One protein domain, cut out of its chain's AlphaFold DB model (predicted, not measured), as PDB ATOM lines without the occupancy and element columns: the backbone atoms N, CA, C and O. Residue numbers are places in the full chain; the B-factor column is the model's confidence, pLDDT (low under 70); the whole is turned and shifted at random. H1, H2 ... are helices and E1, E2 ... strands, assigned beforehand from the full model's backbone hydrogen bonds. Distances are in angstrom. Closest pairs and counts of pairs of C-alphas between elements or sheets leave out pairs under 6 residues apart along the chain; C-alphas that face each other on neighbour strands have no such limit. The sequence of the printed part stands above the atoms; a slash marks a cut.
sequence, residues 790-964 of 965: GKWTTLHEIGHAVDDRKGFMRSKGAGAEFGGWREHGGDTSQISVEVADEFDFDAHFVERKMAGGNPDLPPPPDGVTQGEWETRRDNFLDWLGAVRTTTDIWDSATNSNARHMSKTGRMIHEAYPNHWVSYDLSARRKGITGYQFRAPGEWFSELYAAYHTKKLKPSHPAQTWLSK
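Overview. This is residues 790 to 964 of the 965 residues of an uncharacterized protein of Roseovarius sp. BRH_c41 (UniProt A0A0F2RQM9). A small three-stranded sheet, E1, E3 and E2, sits in the middle of a rod-like domain, with a group of helices at either end: H3, H4 and H5 at one, H1, H2, H8 and H9 at the other. H6 and H7 lie by the start of E2, and residues 862 to 867 stick out at the far end of the H5 group. The printed part has 175 residues with nine named helices and three named strands, in the order H1 H2 E1 H3 H4 H5 H6 E2 E3 H7 H8 H9; the sheet, in the order E1 - E3 - E2, is antiparallel and the class is mostly helix. It is compact, with a radius of gyration of the C-alphas of 18.1 A and spans of 59 by 27 by 26 A.

Along the chain. Find C-alpha 906 at (262.800, 216.084, 324.548); from there E2 runs 18.0 A to residue 912. E3, residues 915 to 920, covers 17.4 A, and E1 is residues 822 to 825. On from E1 come H3, residues 829 to 839, 15.9 A long, H4, 843 to 850, H5, 866 to 882, 24.3 A long, and H6, 893 to 899. H1 starts at C-alpha 790, (237.047, 219.153, 343.746), and runs 24.1 A to 806; H2 is 808 to 812. After E3 look for H7, 921 to 926, H8, 936 to 948, 18.9 A long, and H9, 959 to 962, ending at (243.317, 202.297, 332.513).

Arrangement. Start at inner strand E3: N 918 and O 822 of E1 are 2.9 A apart, and N 907 of E2 and O 919 are 2.9 A apart, both within hydrogen-bond range. E2 and E3 form a hairpin. H3, H5, H6, H7 and H8 only graze the sheet. H3 touches H4, C-alphas 836 and 843 being closest at 4.9 A. Residues 872 to 876 of H5 touch H3, closest at C-alphas 839 and 872, 6.0 A, at a steep tilt of 57 degrees. The hub, H8, touches H1 at a steep tilt of 58 degrees, opposite ways, with C-alphas 799 and 941 closest at 4.3 A. With 3 pairs of C-alphas within 8 A each, H8 only just touches H2 and H9. H1, H2, H4, H5 and H6 have every O i to N i+4 pair within hydrogen-bond range; H3 has 5 of 7, H8 8 of 9, and H7 0 of 2 but 3 of 3 O i to N i+3 pairs, while H9 is too short for an i+4 pair.

Size, cuts and confidence. Look for the farthest C-alphas at Asp 862 and Lys 950, 59.6 A apart. The printed part has no cut, and the link from H4 to H5 is long. No printed residue is under 70 in pLDDT.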
ATOM      1  N   GLY A 790     236.992 220.163 342.693       91.44
ATOM      2  CA  GLY A 790     237.047 219.153 343.746       91.44
ATOM      3  C   GLY A 790     236.980 217.728 343.200       91.44
ATOM      4  O   GLY A 790     237.781 216.883 343.591       91.44
ATOM      5  N   LYS A 791     236.087 217.471 342.234       92.38
ATOM      6  CA  LYS A 791     235.951 216.147 341.614       92.38
ATOM      7  C   LYS A 791     237.188 215.730 340.835       92.38
ATOM      8  O   LYS A 791     237.617 214.584 340.961       92.38
ATOM      9  N   TRP A 792     237.729 216.636 340.025       94.94
ATOM     10  CA  TRP A 792     238.963 216.380 339.287       94.94
ATOM     11  C   TRP A 792     240.108 216.081 340.249       94.94
ATOM     12  O   TRP A 792     240.727 215.025 340.160       94.94
ATOM     13  N   THR A 793     240.305 216.966 341.226       94.44
ATOM     14  CA  THR A 793     241.420 216.900 342.172       94.44
ATOM     15  C   THR A 793     241.355 215.645 343.040       94.44
ATOM     16  O   THR A 793     242.349 214.952 343.182       94.44
ATOM     17  N   THR A 794     240.190 215.259 343.572       94.56
ATOM     18  CA  THR A 794     240.089 214.020 344.366       94.56
ATOM     19  C   THR A 794     240.433 212.780 343.555       94.56
ATOM     20  O   THR A 794     241.155 211.914 344.041       94.56
ATOM     21  N   LEU A 795     239.929 212.672 342.322       96.38
ATOM     22  CA  LEU A 795     240.256 211.533 341.465       96.38
ATOM     23  C   LEU A 795     241.728 211.553 341.043       96.38
ATOM     24  O   LEU A 795     242.326 210.486 340.949       96.38
ATOM     25  N   HIS A 796     242.308 212.735 340.845       97.31
ATOM     26  CA  HIS A 796     243.734 212.923 340.607       97.31
ATOM     27  C   HIS A 796     244.570 212.401 341.788       97.31
ATOM     28  O   HIS A 796     245.436 211.552 341.588       97.31
ATOM     29  N   GLU A 797     244.266 212.802 343.026       97.06
ATOM     30  CA  GLU A 797     245.012 212.330 344.202       97.06
ATOM     31  C   GLU A 797     244.829 210.822 344.452       97.06
ATOM     32  O   GLU A 797     245.775 210.123 344.817       97.06
ATOM     33  N   ILE A 798     243.634 210.276 344.191       96.25
ATOM     34  CA  ILE A 798     243.424 208.817 344.177       96.25
ATOM     35  C   ILE A 798     244.276 208.166 343.077       96.25
ATOM     36  O   ILE A 798     244.806 207.077 343.279       96.25
ATOM     37  N   GLY A 799     244.432 208.825 341.928       97.06
ATOM     38  CA  GLY A 799     245.322 208.400 340.852       97.06
ATOM     39  C   GLY A 799     246.769 208.259 341.325       97.06
ATOM     40  O   GLY A 799     247.375 207.221 341.074       97.06
ATOM     41  N   HIS A 800     247.289 209.225 342.088       97.38
ATOM     42  CA  HIS A 800     248.613 209.112 342.715       97.38
ATOM     43  C   HIS A 800     248.701 207.927 343.679       97.38
ATOM     44  O   HIS A 800     249.658 207.159 343.613       97.38
ATOM     45  N   ALA A 801     247.682 207.703 344.514       93.31
ATOM     46  CA  ALA A 801     247.631 206.528 345.386       93.31
ATOM     47  C   ALA A 801     247.608 205.203 344.595       93.31
ATOM     48  O   ALA A 801     248.175 204.200 345.024       93.31
ATOM     49  N   VAL A 802     246.947 205.158 343.436       93.69
ATOM     50  CA  VAL A 802     246.946 203.973 342.563       93.69
ATOM     51  C   VAL A 802     248.310 203.780 341.890       93.69
ATOM     52  O   VAL A 802     248.790 202.645 341.845       93.69
ATOM     53  N   ASP A 803     248.950 204.844 341.398       93.88
ATOM     54  CA  ASP A 803     250.295 204.768 340.809       93.88
ATOM     55  C   ASP A 803     251.334 204.329 341.844       93.88
ATOM     56  O   ASP A 803     252.106 203.412 341.577       93.88
ATOM     57  N   ASP A 804     251.295 204.894 343.052       84.81
ATOM     58  CA  ASP A 804     252.172 204.513 344.163       84.81
ATOM     59  C   ASP A 804     252.001 203.036 344.535       84.81
ATOM     60  O   ASP A 804     252.987 202.307 344.657       84.81
ATOM     61  N   ARG A 805     250.752 202.552 344.601       79.69
ATOM     62  CA  ARG A 805     250.465 201.131 344.829       79.69
ATOM     63  C   ARG A 805     251.050 200.249 343.727       79.69
ATOM     64  O   ARG A 805     251.579 199.178 344.008       79.69
ATOM     65  N   LYS A 806     250.867 200.629 342.462       82.25
ATOM     66  CA  LYS A 806     251.177 199.770 341.305       82.25
ATOM     67  C   LYS A 806     252.609 199.952 340.791       82.25
ATOM     68  O   LYS A 806     253.065 199.139 339.988       82.25
ATOM     69  N   GLY A 807     253.302 201.018 341.192       81.12
ATOM     70  CA  GLY A 807     254.562 201.462 340.598       81.12
ATOM     71  C   GLY A 807     254.456 201.654 339.082       81.12
ATOM     72  O   GLY A 807     255.380 201.275 338.349       81.12
ATOM     73  N   PHE A 808     253.317 202.149 338.585       90.25
ATOM     74  CA  PHE A 808     253.014 202.135 337.156       90.25
ATOM     75  C   PHE A 808     253.983 203.036 336.392       90.25
ATOM     76  O   PHE A 808     254.686 202.553 335.506       90.25
ATOM     77  N   MET A 809     254.113 204.308 336.765       93.12
ATOM     78  CA  MET A 809     255.001 205.236 336.061       93.12
ATOM     79  C   MET A 809     256.474 204.912 336.278       93.12
ATOM     80  O   MET A 809     257.255 204.985 335.328       93.12
ATOM     81  N   ARG A 810     256.842 204.412 337.461       86.19
ATOM     82  CA  ARG A 810     258.194 203.889 337.717       86.19
ATOM     83  C   ARG A 810     258.568 202.756 336.753       86.19
ATOM     84  O   ARG A 810     259.713 202.677 336.318       86.19
ATOM     85  N   SER A 811     257.630 201.863 336.432       83.50
ATOM     86  CA  SER A 811     257.896 200.676 335.602       83.50
ATOM     87  C   SER A 811     257.634 200.882 334.107       83.50
ATOM     88  O   SER A 811     258.253 200.212 333.278       83.50
ATOM     89  N   LYS A 812     256.718 201.784 333.746       91.50
ATOM     90  CA  LYS A 812     256.232 201.978 332.374       91.50
ATOM     91  C   LYS A 812     256.557 203.346 331.789       91.50
ATOM     92  O   LYS A 812     256.654 203.441 330.571       91.50
ATOM     93  N   GLY A 813     256.785 204.373 332.606       93.06
ATOM     94  CA  GLY A 813     256.876 205.771 332.170       93.06
ATOM     95  C   GLY A 813     257.884 206.028 331.047       93.06
ATOM     96  O   GLY A 813     257.610 206.830 330.160       93.06
ATOM     97  N   ALA A 814     258.998 205.290 331.013       94.19
ATOM     98  CA  ALA A 814     260.017 205.399 329.964       94.19
ATOM     99  C   ALA A 814     259.559 204.916 328.572       94.19
ATOM    100  O   ALA A 814     260.232 205.190 327.576       94.19
ATOM    101  N   GLY A 815     258.441 204.193 328.477       94.19
ATOM    102  CA  GLY A 815     257.859 203.765 327.210       94.19
ATOM    103  C   GLY A 815     257.211 204.927 326.453       94.19
ATOM    104  O   GLY A 815     256.538 205.772 327.040       94.19
ATOM    105  N   ALA A 816     257.356 204.944 325.126       89.88
ATOM    106  CA  ALA A 816     256.808 206.002 324.267       89.88
ATOM    107  C   ALA A 816     255.270 206.128 324.348       89.88
ATOM    108  O   ALA A 816     254.705 207.201 324.147       89.88
ATOM    109  N   GLU A 817     254.575 205.031 324.656       88.94
ATOM    110  CA  GLU A 817     253.121 205.015 324.869       88.94
ATOM    111  C   GLU A 817     252.688 205.668 326.195       88.94
ATOM    112  O   GLU A 817     251.522 206.031 326.344       88.94
ATOM    113  N   PHE A 818     253.635 205.885 327.111       93.69
ATOM    114  CA  PHE A 818     253.432 206.491 328.429       93.69
ATOM    115  C   PHE A 818     254.133 207.846 328.572       93.69
ATOM    116  O   PHE A 818     254.276 208.334 329.682       93.69
ATOM    117  N   GLY A 819     254.571 208.456 327.467       93.12
ATOM    118  CA  GLY A 819     255.186 209.787 327.450       93.12
ATOM    119  C   GLY A 819     256.716 209.802 327.395       93.12
ATOM    120  O   GLY A 819     257.304 210.872 327.242       93.12
ATOM    121  N   GLY A 820     257.379 208.641 327.472       96.50
ATOM    122  CA  GLY A 820     258.840 208.564 327.391       96.50
ATOM    123  C   GLY A 820     259.536 209.276 328.556       96.50
ATOM    124  O   GLY A 820     260.604 209.874 328.380       96.50
ATOM    125  N   TRP A 821     258.910 209.258 329.732       97.12
ATOM    126  CA  TRP A 821     259.363 209.936 330.938       97.12
ATOM    127  C   TRP A 821     260.699 209.403 331.447       97.12
ATOM    128  O   TRP A 821     260.961 208.199 331.453       97.12
ATOM    129  N   ARG A 822     261.537 210.320 331.926       94.44
ATOM    130  CA  ARG A 822     262.744 210.031 332.702       94.44
ATOM    131  C   ARG A 822     262.829 210.997 333.867       94.44
ATOM    132  O   ARG A 822     262.757 212.211 333.664       94.44
ATOM    133  N   GLU A 823     263.020 210.450 335.056       90.88
ATOM    134  CA  GLU A 823     263.295 211.215 336.264       90.88
ATOM    135  C   GLU A 823     264.802 211.302 336.474       90.88
ATOM    136  O   GLU A 823     265.495 210.285 336.496       90.88
ATOM    137  N   HIS A 824     265.299 212.527 336.614       88.94
ATOM    138  CA  HIS A 824     266.705 212.821 336.902       88.94
ATOM    139  C   HIS A 824     266.886 213.276 338.355       88.94
ATOM    140  O   HIS A 824     267.979 213.196 338.914       88.94
ATOM    141  N   GLY A 825     265.806 213.731 338.996       85.94
ATOM    142  CA  GLY A 825     265.826 214.201 340.374       85.94
ATOM    143  C   GLY A 825     266.823 215.343 340.560       85.94
ATOM    144  O   GLY A 825     266.874 216.274 339.755       85.94
ATOM    145  N   GLY A 826     267.626 215.264 341.620       82.44
ATOM    146  CA  GLY A 826     268.708 216.215 341.875       82.44
ATOM    147  C   GLY A 826     269.967 215.992 341.031       82.44
ATOM    148  O   GLY A 826     270.865 216.836 341.075       82.44
ATOM    149  N   ASP A 827     270.055 214.882 340.290       85.00
ATOM    150  CA  ASP A 827     271.215 214.537 339.473       85.00
ATOM    151  C   ASP A 827     271.142 215.217 338.101       85.00
ATOM    152  O   ASP A 827     270.543 214.721 337.148       85.00
ATOM    153  N   THR A 828     271.789 216.375 337.984       87.50
ATOM    154  CA  THR A 828     271.858 217.108 336.716       87.50
ATOM    155  C   THR A 828     272.992 216.639 335.805       87.50
ATOM    156  O   THR A 828     273.138 217.189 334.717       87.50
ATOM    157  N   SER A 829     273.813 215.661 336.210       83.25
ATOM    158  CA  SER A 829     275.044 215.318 335.485       83.25
ATOM    159  C   SER A 829     274.763 214.841 334.057       83.25
ATOM    160  O   SER A 829     275.344 215.361 333.107       83.25
ATOM    161  N   GLN A 830     273.801 213.932 333.883       81.62
ATOM    162  CA  GLN A 830     273.467 213.368 332.570       81.62
ATOM    163  C   GLN A 830     272.810 214.397 331.644       81.62
ATOM    164  O   GLN A 830     273.215 214.537 330.492       81.62
ATOM    165  N   ILE A 831     271.834 215.155 332.152       91.75
ATOM    166  CA  ILE A 831     271.110 216.155 331.353       91.75
ATOM    167  C   ILE A 831     271.952 217.392 331.041       91.75
ATOM    168  O   ILE A 831     271.733 218.032 330.020       91.75
ATOM    169  N   SER A 832     272.942 217.721 331.876       92.75
ATOM    170  CA  SER A 832     273.797 218.889 331.645       92.75
ATOM    171  C   SER A 832     274.638 218.775 330.375       92.75
ATOM    172  O   SER A 832     274.889 219.789 329.735       92.75
ATOM    173  N   VAL A 833     275.029 217.558 329.979       92.56
ATOM    174  CA  VAL A 833     275.770 217.314 328.731       92.56
ATOM    175  C   VAL A 833     274.884 217.580 327.517       92.56
ATOM    176  O   VAL A 833     275.320 218.242 326.581       92.56
ATOM    177  N   GLU A 834     273.634 217.110 327.551       94.12
ATOM    178  CA  GLU A 834     272.647 217.353 326.490       94.12
ATOM    179  C   GLU A 834     272.335 218.848 326.357       94.12
ATOM    180  O   GLU A 834     272.389 219.402 325.262       94.12
ATOM    181  N   VAL A 835     272.100 219.524 327.483       96.62
ATOM    182  CA  VAL A 835     271.845 220.970 327.515       96.62
ATOM    183  C   VAL A 835     273.067 221.757 327.028       96.62
ATOM    184  O   VAL A 835     272.932 222.698 326.253       96.62
ATOM    185  N   ALA A 836     274.275 221.379 327.441       95.75
ATOM    186  CA  ALA A 836     275.498 222.042 326.997       95.75
ATOM    187  C   ALA A 836     275.727 221.905 325.488       95.75
ATOM    188  O   ALA A 836     276.129 222.873 324.843       95.75
ATOM    189  N   ASP A 837     275.425 220.732 324.926       95.06
ATOM    190  CA  ASP A 837     275.488 220.483 323.489       95.06
ATOM    191  C   ASP A 837     274.427 221.287 322.714       95.06
ATOM    192  O   ASP A 837     274.718 221.791 321.629       95.06
ATOM    193  N   GLU A 838     273.216 221.466 323.251       95.81
ATOM    194  CA  GLU A 838     272.167 222.301 322.637       95.81
ATOM    195  C   GLU A 838     272.609 223.769 322.490       95.81
ATOM    196  O   GLU A 838     272.400 224.383 321.443       95.81
ATOM    197  N   PHE A 839     273.265 224.322 323.516       95.75
ATOM    198  CA  PHE A 839     273.681 225.733 323.548       95.75
ATOM    199  C   PHE A 839     275.124 225.986 323.082       95.75
ATOM    200  O   PHE A 839     275.568 227.137 323.086       95.75
ATOM    201  N   ASP A 840     275.855 224.938 322.680       94.69
ATOM    202  CA  ASP A 840     277.285 224.988 322.330       94.69
ATOM    203  C   ASP A 840     278.120 225.696 323.425       94.69
ATOM    204  O   ASP A 840     278.940 226.584 323.164       94.69
ATOM    205  N   PHE A 841     277.843 225.355 324.689       95.31
ATOM    206  CA  PHE A 841     278.388 226.028 325.872       95.31
ATOM    207  C   PHE A 841     279.088 225.056 326.837       95.31
ATOM    208  O   PHE A 841     279.060 223.842 326.664       95.31
ATOM    209  N   ASP A 842     279.765 225.587 327.857       92.62
ATOM    210  CA  ASP A 842     280.557 224.779 328.790       92.62
ATOM    211  C   ASP A 842     279.682 223.890 329.688       92.62
ATOM    212  O   ASP A 842     278.904 224.378 330.516       92.62
ATOM    213  N   ALA A 843     279.859 222.571 329.569       90.25
ATOM    214  CA  ALA A 843     279.073 221.582 330.303       90.25
ATOM    215  C   ALA A 843     279.212 221.695 331.826       90.25
ATOM    216  O   ALA A 843     278.243 221.495 332.558       90.25
ATOM    217  N   HIS A 844     280.387 222.081 332.322       85.00
ATOM    218  CA  HIS A 844     280.624 222.206 333.757       85.00
ATOM    219  C   HIS A 844     279.969 223.463 334.358       85.00
ATOM    220  O   HIS A 844     279.537 223.466 335.516       85.00
ATOM    221  N   PHE A 845     279.861 224.547 333.589       90.12
ATOM    222  CA  PHE A 845     279.060 225.709 333.954       90.12
ATOM    223  C   PHE A 845     277.568 225.366 333.952       90.12
ATOM    224  O   PHE A 845     276.880 225.687 334.924       90.12
ATOM    225  N   VAL A 846     277.086 224.690 332.903       94.25
ATOM    226  CA  VAL A 846     275.686 224.252 332.775       94.25
ATOM    227  C   VAL A 846     275.283 223.368 333.952       94.25
ATOM    228  O   VAL A 846     274.322 223.699 334.647       94.25
ATOM    229  N   GLU A 847     276.051 222.315 334.250       91.19
ATOM    230  CA  GLU A 847     275.801 221.397 335.369       91.19
ATOM    231  C   GLU A 847     275.656 222.157 336.691       91.19
ATOM    232  O   GLU A 847     274.639 222.050 337.381       91.19
ATOM    233  N   ARG A 848     276.647 222.993 337.027       86.31
ATOM    234  CA  ARG A 848     276.666 223.733 338.294       86.31
ATOM    235  C   ARG A 848     275.547 224.767 338.386       86.31
ATOM    236  O   ARG A 848     275.025 224.990 339.478       86.31
ATOM    237  N   LYS A 849     275.151 225.385 337.268       90.69
ATOM    238  CA  LYS A 849     274.006 226.308 337.220       90.69
ATOM    239  C   LYS A 849     272.669 225.591 337.357       90.69
ATOM    240  O   LYS A 849     271.815 226.056 338.112       90.69
ATOM    241  N   MET A 850     272.472 224.462 336.682       92.31
ATOM    242  CA  MET A 850     271.261 223.645 336.833       92.31
ATOM    243  C   MET A 850     271.122 223.142 338.276       92.31
ATOM    244  O   MET A 850     270.044 223.262 338.866       92.31
ATOM    245  N   ALA A 851     272.246 222.753 338.889       86.44
ATOM    246  CA  ALA A 851     272.378 222.429 340.308       86.44
ATOM    247  C   ALA A 851     272.237 223.640 341.266       86.44
ATOM    248  O   ALA A 851     272.505 223.513 342.458       86.44
ATOM    249  N   GLY A 852     271.823 224.818 340.784       83.88
ATOM    250  CA  GLY A 852     271.501 226.001 341.597       83.88
ATOM    251  C   GLY A 852     272.702 226.809 342.093       83.88
ATOM    252  O   GLY A 852     272.523 227.789 342.812       83.88
ATOM    253  N   GLY A 853     273.922 226.431 341.709       80.81
ATOM    254  CA  GLY A 853     275.139 227.145 342.072       80.81
ATOM    255  C   GLY A 853     275.349 228.439 341.280       80.81
ATOM    256  O   GLY A 853     274.653 228.759 340.312       80.81
ATOM    257  N   ASN A 854     276.388 229.185 341.659       80.56
ATOM    258  CA  ASN A 854     276.846 230.364 340.925       80.56
ATOM    259  C   ASN A 854     278.293 230.188 340.431       80.56
ATOM    260  O   ASN A 854     279.188 230.847 340.958       80.56
ATOM    261  N   PRO A 855     278.551 229.267 339.478       78.94
ATOM    262  CA  PRO A 855     279.892 229.057 338.937       78.94
ATOM    263  C   PRO A 855     280.432 230.317 338.253       78.94
ATOM    264  O   PRO A 855     279.676 231.061 337.624       78.94
ATOM    265  N   ASP A 856     281.750 230.527 338.333       76.06
ATOM    266  CA  ASP A 856     282.408 231.541 337.508       76.06
ATOM    267  C   ASP A 856     282.311 231.176 336.023       76.06
ATOM    268  O   ASP A 856     282.336 230.000 335.650       76.06
ATOM    269  N   LEU A 857     282.243 232.211 335.185       81.19
ATOM    270  CA  LEU A 857     282.243 232.080 333.734       81.19
ATOM    271  C   LEU A 857     283.581 231.485 333.249       81.19
ATOM    272  O   LEU A 857     284.625 232.093 333.511       81.19
ATOM    273  N   PRO A 858     283.580 230.340 332.543       83.88
ATOM    274  CA  PRO A 858     284.781 229.824 331.889       83.88
ATOM    275  C   PRO A 858     285.263 230.759 330.767       83.88
ATOM    276  O   PRO A 858     284.442 231.459 330.165       83.88
ATOM    277  N   PRO A 859     286.574 230.778 330.458       81.56
ATOM    278  CA  PRO A 859     287.088 231.522 329.311       81.56
ATOM    279  C   PRO A 859     286.514 230.974 327.990       81.56
ATOM    280  O   PRO A 859     286.190 229.786 327.924       81.56
ATOM    281  N   PRO A 860     286.394 231.812 326.942       87.12
ATOM    282  CA  PRO A 860     285.950 231.353 325.630       87.12
ATOM    283  C   PRO A 860     286.930 230.313 325.052       87.12
ATOM    284  O   PRO A 860     288.145 230.487 325.202       87.12
ATOM    285  N   PRO A 861     286.435 229.253 324.382       89.12
ATOM    286  CA  PRO A 861     287.278 228.316 323.644       89.12
ATOM    287  C   PRO A 861     288.075 228.991 322.520       89.12
ATOM    288  O   PRO A 861     287.696 230.050 322.011       89.12
ATOM    289  N   ASP A 862     289.151 228.339 322.078       86.81
ATOM    290  CA  ASP A 862     289.969 228.820 320.963       86.81
ATOM    291  C   ASP A 862     289.119 229.045 319.702       86.81
ATOM    292  O   ASP A 862     288.409 228.154 319.233       86.81
ATOM    293  N   GLY A 863     289.212 230.248 319.133       88.06
ATOM    294  CA  GLY A 863     288.467 230.634 317.931       88.06
ATOM    295  C   GLY A 863     287.053 231.170 318.179       88.06
ATOM    296  O   GLY A 863     286.425 231.605 317.218       88.06
ATOM    297  N   VAL A 864     286.579 231.205 319.429       90.94
ATOM    298  CA  VAL A 864     285.303 231.832 319.811       90.94
ATOM    299  C   VAL A 864     285.572 233.217 320.394       90.94
ATOM    300  O   VAL A 864     286.414 233.392 321.277       90.94
ATOM    301  N   THR A 865     284.868 234.237 319.906       92.38
ATOM    302  CA  THR A 865     285.002 235.588 320.463       92.38
ATOM    303  C   THR A 865     284.315 235.694 321.827       92.38
ATOM    304  O   THR A 865     283.343 234.996 322.112       92.38
ATOM    305  N   GLN A 866     284.766 236.628 322.669       87.88
ATOM    306  CA  GLN A 866     284.132 236.878 323.970       87.88
ATOM    307  C   GLN A 866     282.629 237.188 323.838       87.88
ATOM    308  O   GLN A 866     281.834 236.695 324.630       87.88
ATOM    309  N   GLY A 867     282.234 237.966 322.822       91.69
ATOM    310  CA  GLY A 867     280.829 238.321 322.595       91.69
ATOM    311  C   GLY A 867     279.966 237.131 322.164       91.69
ATOM    312  O   GLY A 867     278.836 236.991 322.630       91.69
ATOM    313  N   GLU A 868     280.496 236.238 321.323       94.62
ATOM    314  CA  GLU A 868     279.812 234.983 320.977       94.62
ATOM    315  C   GLU A 868     279.658 234.089 322.209       94.62
ATOM    316  O   GLU A 868     278.574 233.565 322.452       94.62
ATOM    317  N   TRP A 869     280.707 233.960 323.020       93.06
ATOM    318  CA  TRP A 869     280.677 233.151 324.237       93.06
ATOM    319  C   TRP A 869     279.665 233.663 325.269       93.06
ATOM    320  O   TRP A 869     278.909 232.882 325.846       93.06
ATOM    321  N   GLU A 870     279.585 234.982 325.452       92.75
ATOM    322  CA  GLU A 870     278.565 235.621 326.291       92.75
ATOM    323  C   GLU A 870     277.153 235.411 325.739       92.75
ATOM    324  O   GLU A 870     276.245 235.105 326.508       92.75
ATOM    325  N   THR A 871     276.972 235.467 324.417       95.69
ATOM    326  CA  THR A 871     275.673 235.195 323.781       95.69
ATOM    327  C   THR A 871     275.215 233.755 324.034       95.69
ATOM    328  O   THR A 871     274.059 233.527 324.381       95.69
ATOM    329  N   ARG A 872     276.117 232.769 323.920       96.50
ATOM    330  CA  ARG A 872     275.804 231.357 324.214       96.50
ATOM    331  C   ARG A 872     275.403 231.155 325.674       96.50
ATOM    332  O   ARG A 872     274.409 230.486 325.951       96.50
ATOM    333  N   ARG A 873     276.128 231.792 326.601       94.56
ATOM    334  CA  ARG A 873     275.776 231.809 328.027       94.56
ATOM    335  C   ARG A 873     274.383 232.393 328.246       94.56
ATOM    336  O   ARG A 873     273.599 231.811 328.985       94.56
ATOM    337  N   ASP A 874     274.098 233.547 327.652       96.06
ATOM    338  CA  ASP A 874     272.841 234.258 327.866       96.06
ATOM    339  C   ASP A 874     271.655 233.470 327.294       96.06
ATOM    340  O   ASP A 874     270.629 233.372 327.961       96.06
ATOM    341  N   ASN A 875     271.827 232.795 326.152       96.75
ATOM    342  CA  ASN A 875     270.834 231.865 325.607       96.75
ATOM    343  C   ASN A 875     270.562 230.686 326.555       96.75
ATOM    344  O   ASN A 875     269.403 230.353 326.806       96.75
ATOM    345  N   PHE A 876     271.613 230.078 327.120       97.31
ATOM    346  CA  PHE A 876     271.460 229.028 328.129       97.31
ATOM    347  C   PHE A 876     270.754 229.545 329.390       97.31
ATOM    348  O   PHE A 876     269.880 228.867 329.918       97.31
ATOM    349  N   LEU A 877     271.117 230.727 329.895       96.56
ATOM    350  CA  LEU A 877     270.509 231.292 331.104       96.56
ATOM    351  C   LEU A 877     269.045 231.690 330.885       96.56
ATOM    352  O   LEU A 877     268.237 231.497 331.793       96.56
ATOM    353  N   ASP A 878     268.701 232.196 329.700       97.12
ATOM    354  CA  ASP A 878     267.322 232.472 329.289       97.12
ATOM    355  C   ASP A 878     266.496 231.180 329.225       97.12
ATOM    356  O   ASP A 878     265.425 231.096 329.827       97.12
ATOM    357  N   TRP A 879     267.029 230.134 328.583       97.38
ATOM    358  CA  TRP A 879     266.401 228.813 328.593       97.38
ATOM    359  C   TRP A 879     266.241 228.272 330.012       97.38
ATOM    360  O   TRP A 879     265.141 227.884 330.398       97.38
ATOM    361  N   LEU A 880     267.311 228.296 330.812       96.69
ATOM    362  CA  LEU A 880     267.303 227.786 332.178       96.69
ATOM    363  C   LEU A 880     266.234 228.496 333.000       96.69
ATOM    364  O   LEU A 880     265.486 227.829 333.702       96.69
ATOM    365  N   GLY A 881     266.149 229.824 332.898       95.94
ATOM    366  CA  GLY A 881     265.123 230.622 333.561       95.94
ATOM    367  C   GLY A 881     263.705 230.222 333.157       95.94
ATOM    368  O   GLY A 881     262.834 230.200 334.019       95.94
ATOM    369  N   ALA A 882     263.494 229.849 331.892       96.19
ATOM    370  CA  ALA A 882     262.198 229.458 331.343       96.19
ATOM    371  C   ALA A 882     261.764 228.017 331.663       96.19
ATOM    372  O   ALA A 882     260.596 227.703 331.476       96.19
ATOM    373  N   VAL A 883     262.674 227.141 332.105       96.62
ATOM    374  CA  VAL A 883     262.364 225.729 332.422       96.62
ATOM    375  C   VAL A 883     262.407 225.417 333.923       96.62
ATOM    376  O   VAL A 883     262.336 224.250 334.320       96.62
ATOM    377  N   ARG A 884     262.551 226.442 334.775       95.12
ATOM    378  CA  ARG A 884     262.470 226.297 336.237       95.12
ATOM    379  C   ARG A 884     261.042 226.031 336.684       95.12
ATOM    380  O   ARG A 884     260.094 226.532 336.079       95.12
ATOM    381  N   THR A 885     260.905 225.369 337.831       93.38
ATOM    382  CA  THR A 885     259.593 225.081 338.436       93.38
ATOM    383  C   THR A 885     258.743 226.331 338.667       93.38
ATOM    384  O   THR A 885     257.533 226.217 338.732       93.38
ATOM    385  N   THR A 886     259.344 227.520 338.790       91.75
ATOM    386  CA  THR A 886     258.640 228.792 339.032       91.75
ATOM    387  C   THR A 886     257.970 229.385 337.792       91.75
ATOM    388  O   THR A 886     257.445 230.493 337.863       91.75
ATOM    389  N   THR A 887     258.084 228.726 336.640       93.06
ATOM    390  CA  THR A 887     257.553 229.218 335.358       93.06
ATOM    391  C   THR A 887     256.373 228.414 334.834       93.06
ATOM    392  O   THR A 887     255.831 228.782 333.795       93.06
ATOM    393  N   ASP A 888     256.013 227.323 335.523       93.62
ATOM    394  CA  ASP A 888     254.922 226.418 335.158       93.62
ATOM    395  C   ASP A 888     254.935 226.048 333.665       93.62
ATOM    396  O   ASP A 888     253.913 226.041 332.984       93.62
ATOM    397  N   ILE A 889     256.127 225.765 333.117       95.31
ATOM    398  CA  ILE A 889     256.318 225.564 331.672       95.31
ATOM    399  C   ILE A 889     255.417 224.467 331.085       95.31
ATOM    400  O   ILE A 889     255.050 224.525 329.909       95.31
ATOM    401  N   TRP A 890     255.026 223.494 331.909       94.75
ATOM    402  CA  TRP A 890     254.093 222.431 331.546       94.75
ATOM    403  C   TRP A 890     252.698 222.950 331.164       94.75
ATOM    404  O   TRP A 890     252.058 222.321 330.324       94.75
ATOM    405  N   ASP A 891     252.268 224.111 331.663       93.00
ATOM    406  CA  ASP A 891     250.980 224.749 331.345       93.00
ATOM    407  C   ASP A 891     251.041 225.682 330.123       93.00
ATOM    408  O   ASP A 891     250.088 226.401 329.831       93.00
ATOM    409  N   SER A 892     252.143 225.672 329.364       94.50
ATOM    410  CA  SER A 892     252.284 226.468 328.142       94.50
ATOM    411  C   SER A 892     252.819 225.635 326.985       94.50
ATOM    412  O   SER A 892     254.011 225.319 326.917       94.50
ATOM    413  N   ALA A 893     251.948 225.337 326.016       93.44
ATOM    414  CA  ALA A 893     252.333 224.657 324.778       93.44
ATOM    415  C   ALA A 893     253.362 225.476 323.992       93.44
ATOM    416  O   ALA A 893     254.373 224.951 323.528       93.44
ATOM    417  N   THR A 894     253.149 226.793 323.909       94.44
ATOM    418  CA  THR A 894     254.059 227.702 323.200       94.44
ATOM    419  C   THR A 894     255.457 227.682 323.820       94.44
ATOM    420  O   THR A 894     256.441 227.537 323.096       94.44
ATOM    421  N   ASN A 895     255.562 227.777 325.152       94.31
ATOM    422  CA  ASN A 895     256.864 227.770 325.820       94.31
ATOM    423  C   ASN A 895     257.512 226.383 325.773       94.31
ATOM    424  O   ASN A 895     258.695 226.293 325.458       94.31
ATOM    425  N   SER A 896     256.754 225.309 326.008       94.56
ATOM    426  CA  SER A 896     257.272 223.938 325.897       94.56
ATOM    427  C   SER A 896     257.858 223.666 324.503       94.56
ATOM    428  O   SER A 896     258.987 223.192 324.388       94.56
ATOM    429  N   ASN A 897     257.161 224.060 323.432       93.19
ATOM    430  CA  ASN A 897     257.685 223.956 322.067       93.19
ATOM    431  C   ASN A 897     258.911 224.823 321.815       93.19
ATOM    432  O   ASN A 897     259.822 224.401 321.114       93.19
ATOM    433  N   ALA A 898     258.943 226.043 322.340       94.44
ATOM    434  CA  ALA A 898     260.066 226.944 322.109       94.44
ATOM    435  C   ALA A 898     261.333 226.531 322.879       94.44
ATOM    436  O   ALA A 898     262.423 226.977 322.527       94.44
ATOM    437  N   ARG A 899     261.198 225.726 323.944       96.06
ATOM    438  CA  ARG A 899     262.278 225.424 324.901       96.06
ATOM    439  C   ARG A 899     262.686 223.947 324.964       96.06
ATOM    440  O   ARG A 899     263.562 223.611 325.757       96.06
ATOM    441  N   HIS A 900     262.094 223.070 324.159       95.69
ATOM    442  CA  HIS A 900     262.563 221.686 324.051       95.69
ATOM    443  C   HIS A 900     263.981 221.608 323.459       95.69
ATOM    444  O   HIS A 900     264.420 222.507 322.744       95.69
ATOM    445  N   MET A 901     264.687 220.512 323.731       96.19
ATOM    446  CA  MET A 901     265.994 220.231 323.136       96.19
ATOM    447  C   MET A 901     265.815 219.845 321.667       96.19
ATOM    448  O   MET A 901     265.238 218.796 321.368       96.19
ATOM    449  N   SER A 902     266.301 220.673 320.738       93.50
ATOM    450  CA  SER A 902     266.058 220.489 319.301       93.50
ATOM    451  C   SER A 902     266.700 219.216 318.746       93.50
ATOM    452  O   SER A 902     266.160 218.588 317.833       93.50
ATOM    453  N   LYS A 903     267.828 218.791 319.327       90.62
ATOM    454  CA  LYS A 903     268.571 217.594 318.901       90.62
ATOM    455  C   LYS A 903     267.904 216.278 319.296       90.62
ATOM    456  O   LYS A 903     268.043 215.290 318.577       90.62
ATOM    457  N   THR A 904     267.199 216.244 320.425       91.50
ATOM    458  CA  THR A 904     266.592 215.015 320.969       91.50
ATOM    459  C   THR A 904     265.070 215.006 320.882       91.50
ATOM    460  O   THR A 904     264.462 213.944 321.004       91.50
ATOM    461  N   GLY A 905     264.437 216.164 320.666       94.31
ATOM    462  CA  GLY A 905     262.982 216.307 320.700       94.31
ATOM    463  C   GLY A 905     262.393 216.204 322.112       94.31
ATOM    464  O   GLY A 905     261.178 216.042 322.258       94.31
ATOM    465  N   ARG A 906     263.230 216.249 323.157       95.88
ATOM    466  CA  ARG A 906     262.800 216.084 324.548       95.88
ATOM    467  C   ARG A 906     262.570 217.422 325.221       95.88
ATOM    468  O   ARG A 906     263.337 218.367 325.052       95.88
ATOM    469  N   MET A 907     261.532 217.475 326.041       96.56
ATOM    470  CA  MET A 907     261.364 218.559 326.994       96.56
ATOM    471  C   MET A 907     262.132 218.204 328.266       96.56
ATOM    472  O   MET A 907     261.935 217.116 328.806       96.56
ATOM    473  N   ILE A 908     263.003 219.102 328.728       97.50
ATOM    474  CA  ILE A 908     263.719 218.990 330.006       97.50
ATOM    475  C   ILE A 908     263.309 220.178 330.868       97.50
ATOM    476  O   ILE A 908     263.505 221.323 330.464       97.50
ATOM    477  N   HIS A 909     262.772 219.915 332.056       97.25
ATOM    478  CA  HIS A 909     262.370 220.964 332.991       97.25
ATOM    479  C   HIS A 909     262.469 220.507 334.444       97.25
ATOM    480  O   HIS A 909     262.629 219.324 334.754       97.25
ATOM    481  N   GLU A 910     262.390 221.478 335.343       95.94
ATOM    482  CA  GLU A 910     262.357 221.263 336.783       95.94
ATOM    483  C   GLU A 910     260.895 221.174 337.251       95.94
ATOM    484  O   GLU A 910     260.172 222.167 337.228       95.94
ATOM    485  N   ALA A 911     260.451 219.979 337.647       94.50
ATOM    486  CA  ALA A 911     259.064 219.694 338.043       94.50
ATOM    487  C   ALA A 911     258.713 220.221 339.446       94.50
ATOM    488  O   ALA A 911     257.609 220.707 339.705       94.50
ATOM    489  N   TYR A 912     259.686 220.102 340.347       90.69
ATOM    490  CA  TYR A 912     259.683 220.602 341.720       90.69
ATOM    491  C   TYR A 912     261.063 221.206 341.989       90.69
ATOM    492  O   TYR A 912     262.002 220.849 341.274       90.69
ATOM    493  N   PRO A 913     261.246 222.069 343.005       87.56
ATOM    494  CA  PRO A 913     262.550 222.650 343.302       87.56
ATOM    495  C   PRO A 913     263.660 221.591 343.327       87.56
ATOM    496  O   PRO A 913     263.683 220.713 344.186       87.56
ATOM    497  N   ASN A 914     264.598 221.695 342.383       83.44
ATOM    498  CA  ASN A 914     265.739 220.801 342.197       83.44
ATOM    499  C   ASN A 914     265.409 219.358 341.784       83.44
ATOM    500  O   ASN A 914     266.274 218.495 341.904       83.44
ATOM    501  N   HIS A 915     264.202 219.102 341.286       88.69
ATOM    502  CA  HIS A 915     263.770 217.811 340.768       88.69
ATOM    503  C   HIS A 915     263.565 217.897 339.254       88.69
ATOM    504  O   HIS A 915     262.534 218.372 338.773       88.69
ATOM    505  N   TRP A 916     264.564 217.450 338.501       94.00
ATOM    506  CA  TRP A 916     264.563 217.500 337.046       94.00
ATOM    507  C   TRP A 916     263.913 216.264 336.440       94.00
ATOM    508  O   TRP A 916     264.150 215.132 336.866       94.00
ATOM    509  N   VAL A 917     263.119 216.485 335.402       96.56
ATOM    510  CA  VAL A 917     262.456 215.435 334.632       96.56
ATOM    511  C   VAL A 917     262.617 215.714 333.145       96.56
ATOM    512  O   VAL A 917     262.995 216.809 332.724       96.56
ATOM    513  N   SER A 918     262.345 214.703 332.330       96.94
ATOM    514  CA  SER A 918     262.218 214.893 330.892       96.94
ATOM    515  C   SER A 918     261.201 213.942 330.287       96.94
ATOM    516  O   SER A 918     261.032 212.829 330.784       96.94
ATOM    517  N   TYR A 919     260.593 214.342 329.179       97.50
ATOM    518  CA  TYR A 919     259.641 213.533 328.419       97.50
ATOM    519  C   TYR A 919     259.767 213.825 326.919       97.50
ATOM    520  O   TYR A 919     260.409 214.801 326.519       97.50
ATOM    521  N   ASP A 920     259.177 212.979 326.077       96.62
ATOM    522  CA  ASP A 920     259.156 213.219 324.631       96.62
ATOM    523  C   ASP A 920     258.132 214.311 324.307       96.62
ATOM    524  O   ASP A 920     256.944 214.116 324.553       96.62
ATOM    525  N   LEU A 921     258.541 215.436 323.705       95.50
ATOM    526  CA  LEU A 921     257.634 216.570 323.461       95.50
ATOM    527  C   LEU A 921     256.374 216.153 322.682       95.50
ATOM    528  O   LEU A 921     255.270 216.614 322.966       95.50
ATOM    529  N   SER A 922     256.521 215.203 321.752       93.94
ATOM    530  CA  SER A 922     255.410 214.642 320.970       93.94
ATOM    531  C   SER A 922     254.288 214.020 321.818       93.94
ATOM    532  O   SER A 922     253.149 213.945 321.354       93.94
ATOM    533  N   ALA A 923     254.566 213.629 323.065       95.06
ATOM    534  CA  ALA A 923     253.573 213.111 323.999       95.06
ATOM    535  C   ALA A 923     252.490 214.146 324.350       95.06
ATOM    536  O   ALA A 923     251.369 213.747 324.659       95.06
ATOM    537  N   ARG A 924     252.773 215.456 324.220       94.81
ATOM    538  CA  ARG A 924     251.791 216.546 324.426       94.81
ATOM    539  C   ARG A 924     250.560 216.429 323.543       94.81
ATOM    540  O   ARG A 924     249.470 216.807 323.959       94.81
ATOM    541  N   ARG A 925     250.698 215.816 322.365       93.62
ATOM    542  CA  ARG A 925     249.583 215.574 321.434       93.62
ATOM    543  C   ARG A 925     248.573 214.546 321.958       93.62
ATOM    544  O   ARG A 925     247.469 214.466 321.430       93.62
ATOM    545  N   LYS A 926     248.939 213.792 323.000       93.31
ATOM    546  CA  LYS A 926     248.118 212.775 323.676       93.31
ATOM    547  C   LYS A 926     247.709 213.193 325.097       93.31
ATOM    548  O   LYS A 926     247.338 212.340 325.898       93.31
ATOM    549  N   GLY A 927     247.875 214.471 325.440       93.31
ATOM    550  CA  GLY A 927     247.551 215.008 326.760       93.31
ATOM    551  C   GLY A 927     246.080 215.387 326.921       93.31
ATOM    552  O   GLY A 927     245.390 215.643 325.933       93.31
ATOM    553  N   ILE A 928     245.628 215.470 328.174       95.00
ATOM    554  CA  ILE A 928     244.307 215.987 328.556       95.00
ATOM    555  C   ILE A 928     244.387 217.363 329.238       95.00
ATOM    556  O   ILE A 928     243.499 218.190 329.030       95.00
ATOM    557  N   THR A 929     245.475 217.647 329.961       95.19
ATOM    558  CA  THR A 929     245.801 218.956 330.564       95.19
ATOM    559  C   THR A 929     247.290 219.277 330.414       95.19
ATOM    560  O   THR A 929     248.103 218.379 330.184       95.19
ATOM    561  N   GLY A 930     247.669 220.554 330.557       94.88
ATOM    562  CA  GLY A 930     249.082 220.955 330.632       94.88
ATOM    563  C   GLY A 930     249.794 220.384 331.862       94.88
ATOM    564  O   GLY A 930     250.897 219.848 331.748       94.88
ATOM    565  N   TYR A 931     249.116 220.405 333.012       95.25
ATOM    566  CA  TYR A 931     249.620 219.918 334.298       95.25
ATOM    567  C   TYR A 931     250.077 218.449 334.272       95.25
ATOM    568  O   TYR A 931     251.059 218.099 334.928       95.25
ATOM    569  N   GLN A 932     249.478 217.621 333.404       94.94
ATOM    570  CA  GLN A 932     249.919 216.252 333.082       94.94
ATOM    571  C   GLN A 932     251.427 216.155 332.764       94.94
ATOM    572  O   GLN A 932     252.049 215.109 332.934       94.94
ATOM    573  N   PHE A 933     252.029 217.243 332.277       96.19
ATOM    574  CA  PHE A 933     253.428 217.318 331.859       96.19
ATOM    575  C   PHE A 933     254.355 217.931 332.906       96.19
ATOM    576  O   PHE A 933     255.518 218.203 332.603       96.19
ATOM    577  N   ARG A 934     253.881 218.132 334.138       96.88
ATOM    578  CA  ARG A 934     254.732 218.556 335.246       96.88
ATOM    579  C   ARG A 934     255.671 217.434 335.684       96.88
ATOM    580  O   ARG A 934     256.873 217.671 335.757       96.88
ATOM    581  N   ALA A 935     255.156 216.232 335.944       96.38
ATOM    582  CA  ALA A 935     255.940 215.078 336.392       96.38
ATOM    583  C   ALA A 935     255.282 213.742 335.978       96.38
ATOM    584  O   ALA A 935     254.107 213.734 335.615       96.38
ATOM    585  N   PRO A 936     255.990 212.598 336.058       95.94
ATOM    586  CA  PRO A 936     255.432 211.300 335.669       95.94
ATOM    587  C   PRO A 936     254.194 210.889 336.473       95.94
ATOM    588  O   PRO A 936     253.242 210.392 335.884       95.94
ATOM    589  N   GLY A 937     254.166 211.128 337.788       94.56
ATOM    590  CA  GLY A 937     252.967 210.864 338.597       94.56
ATOM    591  C   GLY A 937     251.765 211.685 338.119       94.56
ATOM    592  O   GLY A 937     250.681 211.142 337.935       94.56
ATOM    593  N   GLU A 938     251.993 212.966 337.800       96.56
ATOM    594  CA  GLU A 938     250.968 213.887 337.277       96.56
ATOM    595  C   GLU A 938     250.421 213.411 335.926       96.56
ATOM    596  O   GLU A 938     249.237 213.557 335.623       96.56
ATOM    597  N   TRP A 939     251.272 212.771 335.118       96.44
ATOM    598  CA  TRP A 939     250.847 212.156 333.868       96.44
ATOM    599  C   TRP A 939     249.782 211.082 334.089       96.44
ATOM    600  O   TRP A 939     248.777 211.024 333.374       96.44
ATOM    601  N   PHE A 940     250.016 210.205 335.063       97.62
ATOM    602  CA  PHE A 940     249.100 209.120 335.375       97.62
ATOM    603  C   PHE A 940     247.814 209.638 336.019       97.62
ATOM    604  O   PHE A 940     246.724 209.262 335.580       97.62
ATOM    605  N   SER A 941     247.927 210.501 337.029       97.62
ATOM    606  CA  SER A 941     246.791 210.990 337.813       97.62
ATOM    607  C   SER A 941     245.806 211.815 336.980       97.62
ATOM    608  O   SER A 941     244.597 211.610 337.101       97.62
ATOM    609  N   GLU A 942     246.282 212.660 336.060       97.06
ATOM    610  CA  GLU A 942     245.420 213.436 335.155       97.06
ATOM    611  C   GLU A 942     244.644 212.535 334.176       97.06
ATOM    612  O   GLU A 942     243.437 212.705 333.975       97.06
ATOM    613  N   LEU A 943     245.297 211.518 333.601       97.25
ATOM    614  CA  LEU A 943     244.631 210.549 332.721       97.25
ATOM    615  C   LEU A 943     243.645 209.655 333.488       97.25
ATOM    616  O   LEU A 943     242.566 209.340 332.976       97.25
ATOM    617  N   TYR A 944     243.985 209.277 334.721       97.69
ATOM    618  CA  TYR A 944     243.112 208.526 335.620       97.69
ATOM    619  C   TYR A 944     241.854 209.334 335.982       97.69
ATOM    620  O   TYR A 944     240.731 208.829 335.854       97.69
ATOM    621  N   ALA A 945     242.013 210.611 336.342       97.00
ATOM    622  CA  ALA A 945     240.902 211.522 336.600       97.00
ATOM    623  C   ALA A 945     240.024 211.708 335.352       97.00
ATOM    624  O   ALA A 945     238.797 211.584 335.432       97.00
ATOM    625  N   ALA A 946     240.624 211.908 334.174       96.50
ATOM    626  CA  ALA A 946     239.898 212.011 332.908       96.50
ATOM    627  C   ALA A 946     239.068 210.753 332.595       96.50
ATOM    628  O   ALA A 946     237.937 210.851 332.106       96.50
ATOM    629  N   TYR A 947     239.607 209.567 332.881       96.94
ATOM    630  CA  TYR A 947     238.920 208.294 332.669       96.94
ATOM    631  C   TYR A 947     237.710 208.134 333.592       96.94
ATOM    632  O   TYR A 947     236.597 207.910 333.111       96.94
ATOM    633  N   HIS A 948     237.877 208.346 334.899       95.81
ATOM    634  CA  HIS A 948     236.779 208.195 335.862       95.81
ATOM    635  C   HIS A 948     235.735 209.320 335.792       95.81
ATOM    636  O   HIS A 948     234.561 209.105 336.106       95.81
ATOM    637  N   THR A 949     236.108 210.501 335.295       94.75
ATOM    638  CA  THR A 949     235.156 211.579 334.964       94.75
ATOM    639  C   THR A 949     234.484 211.398 333.603       94.75
ATOM    640  O   THR A 949     233.567 212.152 333.284       94.75
ATOM    641  N   LYS A 950     234.878 210.377 332.824       95.25
ATOM    642  CA  LYS A 950     234.394 210.085 331.461       95.25
ATOM    643  C   LYS A 950     234.722 211.172 330.431       95.25
ATOM    644  O   LYS A 950     234.113 211.211 329.364       95.25
ATOM    645  N   LYS A 951     235.692 212.042 330.726       95.31
ATOM    646  CA  LYS A 951     236.207 213.047 329.785       95.31
ATOM    647  C   LYS A 951     237.234 212.464 328.818       95.31
ATOM    648  O   LYS A 951     237.441 213.032 327.748       95.31
ATOM    649  N   LEU A 952     237.822 211.314 329.145       95.62
ATOM    650  CA  LEU A 952     238.697 210.568 328.247       95.62
ATOM    651  C   LEU A 952     237.875 209.846 327.164       95.62
ATOM    652  O   LEU A 952     237.050 208.985 327.475       95.62
ATOM    653  N   LYS A 953     238.107 210.154 325.883       94.56
ATOM    654  CA  LYS A 953     237.397 209.492 324.772       94.56
ATOM    655  C   LYS A 953     237.625 207.974 324.768       94.56
ATOM    656  O   LYS A 953     238.730 207.539 325.087       94.56
ATOM    657  N   PRO A 954     236.651 207.155 324.323       94.38
ATOM    658  CA  PRO A 954     236.838 205.705 324.173       94.38
ATOM    659  C   PRO A 954     237.967 205.308 323.210       94.38
ATOM    660  O   PRO A 954     238.535 204.229 323.338       94.38
ATOM    661  N   SER A 955     238.301 206.177 322.251       94.81
ATOM    662  CA  SER A 955     239.401 205.990 321.297       94.81
ATOM    663  C   SER A 955     240.777 206.379 321.844       94.81
ATOM    664  O   SER A 955     241.775 206.155 321.163       94.81
ATOM    665  N   HIS A 956     240.850 206.996 323.027       96.25
ATOM    666  CA  HIS A 956     242.111 207.471 323.583       96.25
ATOM    667  C   HIS A 956     243.039 206.277 323.882       96.25
ATOM    668  O   HIS A 956     242.589 205.308 324.500       96.25
ATOM    669  N   PRO A 957     244.341 206.325 323.539       93.88
ATOM    670  CA  PRO A 957     245.264 205.200 323.736       93.88
ATOM    671  C   PRO A 957     245.336 204.722 325.196       93.88
ATOM    672  O   PRO A 957     245.470 203.527 325.461       93.88
ATOM    673  N   ALA A 958     245.175 205.647 326.146       95.38
ATOM    674  CA  ALA A 958     245.171 205.335 327.573       95.38
ATOM    675  C   ALA A 958     243.992 204.479 328.074       95.38
ATOM    676  O   ALA A 958     244.132 203.807 329.094       95.38
ATOM    677  N   GLN A 959     242.871 204.423 327.345       95.00
ATOM    678  CA  GLN A 959     241.692 203.633 327.737       95.00
ATOM    679  C   GLN A 959     242.034 202.167 328.016       95.00
ATOM    680  O   GLN A 959     241.587 201.592 329.004       95.00
ATOM    681  N   THR A 960     242.864 201.569 327.158       91.88
ATOM    682  CA  THR A 960     243.142 200.125 327.192       91.88
ATOM    683  C   THR A 960     243.893 199.693 328.447       91.88
ATOM    684  O   THR A 960     243.702 198.569 328.912       91.88
ATOM    685  N   TRP A 961     244.796 200.530 328.961       92.38
ATOM    686  CA  TRP A 961     245.549 200.191 330.167       92.38
ATOM    687  C   TRP A 961     244.849 200.684 331.432       92.38
ATOM    688  O   TRP A 961     244.882 199.961 332.421       92.38
ATOM    689  N   LEU A 962     244.132 201.815 331.388       94.25
ATOM    690  CA  LEU A 962     243.317 202.297 332.513       94.25
ATOM    691  C   LEU A 962     242.195 201.315 332.872       94.25
ATOM    692  O   LEU A 962     241.924 201.097 334.047       94.25
ATOM    693  N   SER A 963     241.593 200.646 331.883       91.25
ATOM    694  CA  SER A 963     240.537 199.654 332.127       91.25
ATOM    695  C   SER A 963     241.025 198.347 332.767       91.25
ATOM    696  O   SER A 963     240.208 197.469 333.035       91.25
ATOM    697  N   LYS A 964     242.344 198.161 332.912       84.69
ATOM    698  CA  LYS A 964     242.979 196.945 333.455       84.69
ATOM    699  C   LYS A 964     243.590 197.157 334.844       84.69
ATOM    700  O   LYS A 964     244.184 196.216 335.373       84.69
TER     701      LYS A 964